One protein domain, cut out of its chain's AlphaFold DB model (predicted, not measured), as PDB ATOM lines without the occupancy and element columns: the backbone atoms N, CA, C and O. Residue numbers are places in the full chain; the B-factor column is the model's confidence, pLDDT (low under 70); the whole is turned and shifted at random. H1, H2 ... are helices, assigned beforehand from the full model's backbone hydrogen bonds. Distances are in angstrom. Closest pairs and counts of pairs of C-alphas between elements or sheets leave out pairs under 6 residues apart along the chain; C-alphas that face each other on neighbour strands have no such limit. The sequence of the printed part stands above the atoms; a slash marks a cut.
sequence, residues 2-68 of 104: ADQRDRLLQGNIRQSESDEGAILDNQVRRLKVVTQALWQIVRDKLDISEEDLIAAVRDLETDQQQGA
ATOM      1  N   ALA A   2     -29.381  57.604  52.074       59.09
ATOM      2  CA  ALA A   2     -27.940  57.372  52.302       59.09
ATOM      3  C   ALA A   2     -27.581  55.880  52.520       59.09
ATOM      4  O   ALA A   2     -26.599  55.388  51.980       59.09
ATOM      5  N   ASP A   3     -28.456  55.141  53.207       66.56
ATOM      6  CA  ASP A   3     -28.261  53.737  53.617       66.56
ATOM      7  C   ASP A   3     -28.113  52.748  52.436       66.56
ATOM      8  O   ASP A   3     -27.364  51.777  52.493       66.56
ATOM      9  N   GLN A   4     -28.757  53.020  51.295       62.88
ATOM     10  CA  GLN A   4     -28.665  52.145  50.120       62.88
ATOM     11  C   GLN A   4     -27.383  52.353  49.299       62.88
ATOM     12  O   GLN A   4     -26.915  51.412  48.664       62.88
ATOM     13  N   ARG A   5     -26.780  53.554  49.331       60.22
ATOM     14  CA  ARG A   5     -25.472  53.802  48.697       60.22
ATOM     15  C   ARG A   5     -24.343  53.160  49.497       60.22
ATOM     16  O   ARG A   5     -23.487  52.529  48.889       60.22
ATOM     17  N   ASP A   6     -24.387  53.238  50.826       64.12
ATOM     18  CA  ASP A   6     -23.365  52.621  51.681       64.12
ATOM     19  C   ASP A   6     -23.337  51.094  51.555       64.12
ATOM     20  O   ASP A   6     -22.262  50.510  51.444       64.12
ATOM     21  N   ARG A   7     -24.499  50.433  51.472       62.81
ATOM     22  CA  ARG A   7     -24.553  48.972  51.282       62.81
ATOM     23  C   ARG A   7     -23.993  48.517  49.932       62.81
ATOM     24  O   ARG A   7     -23.339  47.480  49.872       62.81
ATOM     25  N   LEU A   8     -24.229  49.276  48.861       64.88
ATOM     26  CA  LEU A   8     -23.695  48.960  47.530       64.88
ATOM     27  C   LEU A   8     -22.176  49.169  47.468       64.88
ATOM     28  O   LEU A   8     -21.468  48.350  46.892       64.88
ATOM     29  N   LEU A   9     -21.661  50.216  48.119       63.44
ATOM     30  CA  LEU A   9     -20.218  50.446  48.218       63.44
ATOM     31  C   LEU A   9     -19.530  49.364  49.065       63.44
ATOM     32  O   LEU A   9     -18.504  48.833  48.650       63.44
ATOM     33  N   GLN A  10     -20.121  48.965  50.196       63.28
ATOM     34  CA  GLN A  10     -19.602  47.873  51.029       63.28
ATOM     35  C   GLN A  10     -19.635  46.509  50.320       63.28
ATOM     36  O   GLN A  10     -18.737  45.693  50.526       63.28
ATOM     37  N   GLY A  11     -20.644  46.257  49.478       61.56
ATOM     38  CA  GLY A  11     -20.712  45.060  48.635       61.56
ATOM     39  C   GLY A  11     -19.611  45.023  47.574       61.56
ATOM     40  O   GLY A  11     -18.937  44.004  47.436       61.56
ATOM     41  N   ASN A  12     -19.371  46.151  46.898       62.34
ATOM     42  CA  ASN A  12     -18.349  46.255  45.855       62.34
ATOM     43  C   ASN A  12     -16.920  46.120  46.406       62.34
ATOM     44  O   ASN A  12     -16.101  45.467  45.769       62.34
ATOM     45  N   ILE A  13     -16.629  46.683  47.586       63.47
ATOM     46  CA  ILE A  13     -15.302  46.579  48.226       63.47
ATOM     47  C   ILE A  13     -14.991  45.119  48.600       63.47
ATOM     48  O   ILE A  13     -13.911  44.614  48.309       63.47
ATOM     49  N   ARG A  14     -15.966  44.400  49.175       62.44
ATOM     50  CA  ARG A  14     -15.797  42.981  49.539       62.44
ATOM     51  C   ARG A  14     -15.662  42.068  48.320       62.44
ATOM     52  O   ARG A  14     -14.937  41.076  48.380       62.44
ATOM     53  N   GLN A  15     -16.362  42.382  47.229       60.91
ATOM     54  CA  GLN A  15     -16.234  41.650  45.968       60.91
ATOM     55  C   GLN A  15     -14.858  41.872  45.327       60.91
ATOM     56  O   GLN A  15     -14.209  40.889  44.986       60.91
ATOM     57  N   SER A  16     -14.356  43.113  45.266       60.66
ATOM     58  CA  SER A  16     -13.029  43.387  44.691       60.66
ATOM     59  C   SER A  16     -11.884  42.731  45.466       60.66
ATOM     60  O   SER A  16     -10.975  42.182  44.851       60.66
ATOM     61  N   GLU A  17     -11.940  42.728  46.804       62.22
ATOM     62  CA  GLU A  17     -10.925  42.064  47.641       62.22
ATOM     63  C   GLU A  17     -10.930  40.535  47.454       62.22
ATOM     64  O   GLU A  17      -9.881  39.891  47.477       62.22
ATOM     65  N   SER A  18     -12.110  39.946  47.232       64.88
ATOM     66  CA  SER A  18     -12.252  38.502  46.997       64.88
ATOM     67  C   SER A  18     -11.711  38.090  45.625       64.88
ATOM     68  O   SER A  18     -11.068  37.045  45.503       64.88
ATOM     69  N   ASP A  19     -11.941  38.916  44.603       70.88
ATOM     70  CA  ASP A  19     -11.473  38.663  43.240       70.88
ATOM     71  C   ASP A  19      -9.944  38.767  43.140       70.88
ATOM     72  O   ASP A  19      -9.304  37.932  42.497       70.88
ATOM     73  N   GLU A  20      -9.336  39.738  43.826       74.44
ATOM     74  CA  GLU A  20      -7.879  39.897  43.866       74.44
ATOM     75  C   GLU A  20      -7.194  38.714  44.570       74.44
ATOM     76  O   GLU A  20      -6.237  38.144  44.038       74.44
ATOM     77  N   GLY A  21      -7.741  38.265  45.707       79.25
ATOM     78  CA  GLY A  21      -7.263  37.066  46.401       79.25
ATOM     79  C   GLY A  21      -7.358  35.804  45.536       79.25
ATOM     80  O   GLY A  21      -6.406  35.027  45.458       79.25
ATOM     81  N   ALA A  22      -8.464  35.628  44.808       80.06
ATOM     82  CA  ALA A  22      -8.648  34.489  43.910       80.06
ATOM     83  C   ALA A  22      -7.661  34.495  42.725       80.06
ATOM     84  O   ALA A  22      -7.199  33.434  42.289       80.06
ATOM     85  N   ILE A  23      -7.317  35.674  42.200       80.88
ATOM     86  CA  ILE A  23      -6.323  35.823  41.129       80.88
ATOM     87  C   ILE A  23      -4.924  35.471  41.646       80.88
ATOM     88  O   ILE A  23      -4.220  34.692  40.996       80.88
ATOM     89  N   LEU A  24      -4.539  35.997  42.812       86.69
ATOM     90  CA  LEU A  24      -3.258  35.702  43.460       86.69
ATOM     91  C   LEU A  24      -3.105  34.203  43.747       86.69
ATOM     92  O   LEU A  24      -2.101  33.603  43.362       86.69
ATOM     93  N   ASP A  25      -4.129  33.566  44.314       85.06
ATOM     94  CA  ASP A  25      -4.124  32.125  44.588       85.06
ATOM     95  C   ASP A  25      -3.952  31.290  43.314       85.06
ATOM     96  O   ASP A  25      -3.248  30.274  43.304       85.06
ATOM     97  N   ASN A  26      -4.568  31.716  42.208       83.56
ATOM     98  CA  ASN A  26      -4.418  31.047  40.921       83.56
ATOM     99  C   ASN A  26      -2.991  31.203  40.369       83.56
ATOM    100  O   ASN A  26      -2.387  30.224  39.920       83.56
ATOM    101  N   GLN A  27      -2.411  32.402  40.462       84.94
ATOM    102  CA  GLN A  27      -1.026  32.646  40.058       84.94
ATOM    103  C   GLN A  27      -0.041  31.803  40.877       84.94
ATOM    104  O   GLN A  27       0.808  31.127  40.294       84.94
ATOM    105  N   VAL A  28      -0.201  31.755  42.204       90.06
ATOM    106  CA  VAL A  28       0.631  30.937  43.101       90.06
ATOM    107  C   VAL A  28       0.475  29.451  42.788       90.06
ATOM    108  O   VAL A  28       1.468  28.730  42.669       90.06
ATOM    109  N   ARG A  29      -0.760  28.974  42.589       90.00
ATOM    110  CA  ARG A  29      -1.021  27.581  42.196       90.00
ATOM    111  C   ARG A  29      -0.326  27.239  40.881       90.00
ATOM    112  O   ARG A  29       0.294  26.181  40.781       90.00
ATOM    113  N   ARG A  30      -0.416  28.116  39.881       88.94
ATOM    114  CA  ARG A  30       0.228  27.912  38.581       88.94
ATOM    115  C   ARG A  30       1.747  27.904  38.706       88.94
ATOM    116  O   ARG A  30       2.382  27.017  38.140       88.94
ATOM    117  N   LEU A  31       2.315  28.834  39.471       92.81
ATOM    118  CA  LEU A  31       3.750  28.886  39.732       92.81
ATOM    119  C   LEU A  31       4.232  27.596  40.402       92.81
ATOM    120  O   LEU A  31       5.200  27.003  39.942       92.81
ATOM    121  N   LYS A  32       3.501  27.096  41.405       92.69
ATOM    122  CA  LYS A  32       3.814  25.825  42.072       92.69
ATOM    123  C   LYS A  32       3.894  24.661  41.086       92.69
ATOM    124  O   LYS A  32       4.847  23.892  41.140       92.69
ATOM    125  N   VAL A  33       2.926  24.545  40.173       93.38
ATOM    126  CA  VAL A  33       2.926  23.486  39.148       93.38
ATOM    127  C   VAL A  33       4.135  23.614  38.220       93.38
ATOM    128  O   VAL A  33       4.779  22.613  37.914       93.38
ATOM    129  N   VAL A  34       4.474  24.833  37.796       93.19
ATOM    130  CA  VAL A  34       5.650  25.077  36.947       93.19
ATOM    131  C   VAL A  34       6.937  24.701  37.681       93.19
ATOM    132  O   VAL A  34       7.745  23.963  37.128       93.19
ATOM    133  N   THR A  35       7.110  25.130  38.931       94.31
ATOM    134  CA  THR A  35       8.293  24.793  39.734       94.31
ATOM    135  C   THR A  35       8.406  23.286  39.965       94.31
ATOM    136  O   THR A  35       9.499  22.738  39.867       94.31
ATOM    137  N   GLN A  36       7.288  22.586  40.187       93.06
ATOM    138  CA  GLN A  36       7.269  21.122  40.285       93.06
ATOM    139  C   GLN A  36       7.691  20.448  38.973       93.06
ATOM    140  O   GLN A  36       8.466  19.494  38.996       93.06
ATOM    141  N   ALA A  37       7.219  20.948  37.829       94.56
ATOM    142  CA  ALA A  37       7.621  20.430  36.523       94.56
ATOM    143  C   ALA A  37       9.112  20.686  36.237       94.56
ATOM    144  O   ALA A  37       9.799  19.801  35.731       94.56
ATOM    145  N   LEU A  38       9.626  21.866  36.595       93.50
ATOM    146  CA  LEU A  38      11.051  22.183  36.498       93.50
ATOM    147  C   LEU A  38      11.881  21.252  37.386       93.50
ATOM    148  O   LEU A  38      12.850  20.678  36.900       93.50
ATOM    149  N   TRP A  39      11.472  21.042  38.641       94.62
ATOM    150  CA  TRP A  39      12.146  20.111  39.547       94.62
ATOM    151  C   TRP A  39      12.211  18.702  38.966       94.62
ATOM    152  O   TRP A  39      13.281  18.105  38.932       94.62
ATOM    153  N   GLN A  40      11.091  18.201  38.439       93.19
ATOM    154  CA  GLN A  40      11.028  16.887  37.806       93.19
ATOM    155  C   GLN A  40      12.063  16.755  36.678       93.19
ATOM    156  O   GLN A  40      12.818  15.790  36.643       93.19
ATOM    157  N   ILE A  41      12.145  17.756  35.796       94.94
ATOM    158  CA  ILE A  41      13.107  17.770  34.687       94.94
ATOM    159  C   ILE A  41      14.548  17.795  35.202       94.94
ATOM    160  O   ILE A  41      15.389  17.060  34.689       94.94
ATOM    161  N   VAL A  42      14.850  18.642  36.188       94.12
ATOM    162  CA  VAL A  42      16.209  18.774  36.729       94.12
ATOM    163  C   VAL A  42      16.626  17.484  37.434       94.12
ATOM    164  O   VAL A  42      17.705  16.969  37.148       94.12
ATOM    165  N   ARG A  43      15.753  16.919  38.275       94.31
ATOM    166  CA  ARG A  43      15.981  15.643  38.957       94.31
ATOM    167  C   ARG A  43      16.281  14.523  37.968       94.31
ATOM    168  O   ARG A  43      17.302  13.859  38.095       94.31
ATOM    169  N   ASP A  44      15.451  14.375  36.938       92.94
ATOM    170  CA  ASP A  44      15.602  13.308  35.943       92.94
ATOM    171  C   ASP A  44      16.872  13.459  35.086       92.94
ATOM    172  O   ASP A  44      17.346  12.490  34.493       92.94
ATOM    173  N   LYS A  45      17.417  14.677  34.972       94.50
ATOM    174  CA  LYS A  45      18.621  14.961  34.178       94.50
ATOM    175  C   LYS A  45      19.912  14.944  34.989       94.50
ATOM    176  O   LYS A  45      20.957  14.685  34.397       94.50
ATOM    177  N   LEU A  46      19.848  15.258  36.281       92.75
ATOM    178  CA  LEU A  46      21.022  15.473  37.131       92.75
ATOM    179  C   LEU A  46      21.146  14.477  38.292       92.75
ATOM    180  O   LEU A  46      22.145  14.544  38.998       92.75
ATOM    181  N   ASP A  47      20.180  13.570  38.473       90.69
ATOM    182  CA  ASP A  47      20.162  12.551  39.541       90.69
ATOM    183  C   ASP A  47      20.362  13.143  40.949       90.69
ATOM    184  O   ASP A  47      21.082  12.619  41.793       90.69
ATOM    185  N   ILE A  48      19.742  14.301  41.176       94.00
ATOM    186  CA  ILE A  48      19.799  15.029  42.447       94.00
ATOM    187  C   ILE A  48      18.673  14.594  43.386       94.00
ATOM    188  O   ILE A  48      17.585  14.219  42.946       94.00
ATOM    189  N   SER A  49      18.925  14.650  44.689       92.31
ATOM    190  CA  SER A  49      17.979  14.192  45.707       92.31
ATOM    191  C   SER A  49      16.974  15.278  46.105       92.31
ATOM    192  O   SER A  49      17.177  16.468  45.866       92.31
ATOM    193  N   GLU A  50      15.869  14.878  46.736       92.50
ATOM    194  CA  GLU A  50      14.905  15.836  47.299       92.50
ATOM    195  C   GLU A  50      15.546  16.646  48.442       92.50
ATOM    196  O   GLU A  50      15.237  17.821  48.638       92.50
ATOM    197  N   GLU A  51      16.495  16.046  49.165       91.62
ATOM    198  CA  GLU A  51      17.284  16.699  50.205       91.62
ATOM    199  C   GLU A  51      18.122  17.860  49.649       91.62
ATOM    200  O   GLU A  51      18.187  18.915  50.286       91.62
ATOM    201  N   ASP A  52      18.692  17.707  48.449       90.69
ATOM    202  CA  ASP A  52      19.453  18.768  47.776       90.69
ATOM    203  C   ASP A  52      18.557  19.965  47.428       90.69
ATOM    204  O   ASP A  52      18.952  21.119  47.611       90.69
ATOM    205  N   LEU A  53      17.320  19.706  46.983       92.38
ATOM    206  CA  LEU A  53      16.338  20.766  46.743       92.38
ATOM    207  C   LEU A  53      15.999  21.509  48.035       92.38
ATOM    208  O   LEU A  53      15.975  22.739  48.052       92.38
ATOM    209  N   ILE A  54      15.730  20.774  49.117       92.31
ATOM    210  CA  ILE A  54      15.385  21.362  50.414       92.31
ATOM    211  C   ILE A  54      16.539  22.225  50.936       92.31
ATOM    212  O   ILE A  54      16.291  23.312  51.461       92.31
ATOM    213  N   ALA A  55      17.785  21.770  50.787       90.56
ATOM    214  CA  ALA A  55      18.963  22.549  51.150       90.56
ATOM    215  C   ALA A  55      19.055  23.841  50.322       90.56
ATOM    216  O   ALA A  55      19.119  24.924  50.898       90.56
ATOM    217  N   ALA A  56      18.936  23.747  48.994       88.19
ATOM    218  CA  ALA A  56      18.995  24.910  48.110       88.19
ATOM    219  C   ALA A  56      17.894  25.946  48.404       88.19
ATOM    220  O   ALA A  56      18.147  27.149  48.374       88.19
ATOM    221  N   VAL A  57      16.672  25.502  48.721       89.56
ATOM    222  CA  VAL A  57      15.577  26.403  49.125       89.56
ATOM    223  C   VAL A  57      15.915  27.124  50.429       89.56
ATOM    224  O   VAL A  57      15.743  28.338  50.507       89.56
ATOM    225  N   ARG A  58      16.435  26.409  51.434       87.88
ATOM    226  CA  ARG A  58      16.821  27.010  52.721       87.88
ATOM    227  C   ARG A  58      17.937  28.037  52.572       87.88
ATOM    228  O   ARG A  58      17.890  29.077  53.232       87.88
ATOM    229  N   ASP A  59      18.912  27.761  51.713       82.44
ATOM    230  CA  ASP A  59      20.011  28.685  51.440       82.44
ATOM    231  C   ASP A  59      19.474  29.978  50.810       82.44
ATOM    232  O   ASP A  59      19.783  31.073  51.279       82.44
ATOM    233  N   LEU A  60      18.566  29.867  49.833       81.31
ATOM    234  CA  LEU A  60      17.917  31.023  49.203       81.31
ATOM    235  C   LEU A  60      17.045  31.832  50.176       81.31
ATOM    236  O   LEU A  60      17.068  33.062  50.142       81.31
ATOM    237  N   GLU A  61      16.282  31.172  51.049       80.62
ATOM    238  CA  GLU A  61      15.491  31.849  52.086       80.62
ATOM    239  C   GLU A  61      16.388  32.586  53.090       80.62
ATOM    240  O   GLU A  61      16.062  33.694  53.525       80.62
ATOM    241  N   THR A  62      17.537  31.997  53.427       77.56
ATOM    242  CA  THR A  62      18.530  32.599  54.322       77.56
ATOM    243  C   THR A  62      19.180  33.828  53.683       77.56
ATOM    244  O   THR A  62      19.253  34.880  54.322       77.56
ATOM    245  N   ASP A  63      19.578  33.745  52.413       66.00
ATOM    246  CA  ASP A  63      20.155  34.866  51.661       66.00
ATOM    247  C   ASP A  63      19.175  36.043  51.527       66.00
ATOM    248  O   ASP A  63      19.567  37.207  51.640       66.00
ATOM    249  N   GLN A  64      17.878  35.769  51.348       64.44
ATOM    250  CA  GLN A  64      16.854  36.820  51.317       64.44
ATOM    251  C   GLN A  64      16.685  37.530  52.668       64.44
ATOM    252  O   GLN A  64      16.393  38.728  52.700       64.44
ATOM    253  N   GLN A  65      16.890  36.823  53.783       62.09
ATOM    254  CA  GLN A  65      16.758  37.381  55.134       62.09
ATOM    255  C   GLN A  65      17.981  38.199  55.570       62.09
ATOM    256  O   GLN A  65      17.844  39.109  56.388       62.09
ATOM    257  N   GLN A  66      19.166  37.913  55.027       58.34
ATOM    258  CA  GLN A  66      20.413  38.589  55.408       58.34
ATOM    259  C   GLN A  66      20.681  39.897  54.638       58.34
ATOM    260  O   GLN A  66      21.641  40.608  54.938       58.34
ATOM    261  N   GLY A  67      19.797  40.272  53.705       53.97
ATOM    262  CA  GLY A  67      20.009  41.399  52.799       53.97
ATOM    263  C   GLY A  67      21.001  41.038  51.692       53.97
ATOM    264  O   GLY A  67      21.876  40.200  51.880       53.97
ATOM    265  N   ALA A  68      20.847  41.650  50.512       56.25
ATOM    266  CA  ALA A  68      21.613  41.276  49.321       56.25
ATOM    267  C   ALA A  68      23.126  41.175  49.628       56.25
ATOM    268  O   ALA A  68      23.720  42.190  50.017       56.25
TER     269      ALA A  68
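Overview. This is residues 2 to 68 of the 104 residues of an uncharacterized protein of Planctomycetaceae bacterium (UniProt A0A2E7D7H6). One long, straight helix, H1, makes the length of the domain, and a much shorter helix, H2, folds back from its end, the two meeting as a V with unequal arms. Residues 2 to 38, of which 3 to 38 belong to H1, stand free and stick out, and so do residues 54 to 68, of which 54 to 65 belong to H2. The printed part has 67 residues, two named helices in the order H1, H2, and no named strand; the class is all helix. The whole is extended, with a radius of gyration of the C-alphas of 20.8 A and spans of 66 by 30 by 16 A.

Arrangement. H1, residues 3 to 46, and H2, residues 50 to 65, are near each other, with their closest C-alphas 8.4 A apart. A tight link of 3 residues joins them. In both helices every O i to N i+4 pair is within hydrogen-bond range.

Along the chain. H1 begins at C-alpha 3 (-28.261, 53.737, 53.617) and is 64.5 A long. H2 is 23.0 A long and ends at C-alpha 65 (16.758, 37.381, 55.134).

Size, cuts and confidence. The C-alphas farthest apart, Ala 2 and Asp 47, are 67.0 A apart. The printed part has no cut. The pLDDT is under 70 at residues 2 to 18 and 63 to 68.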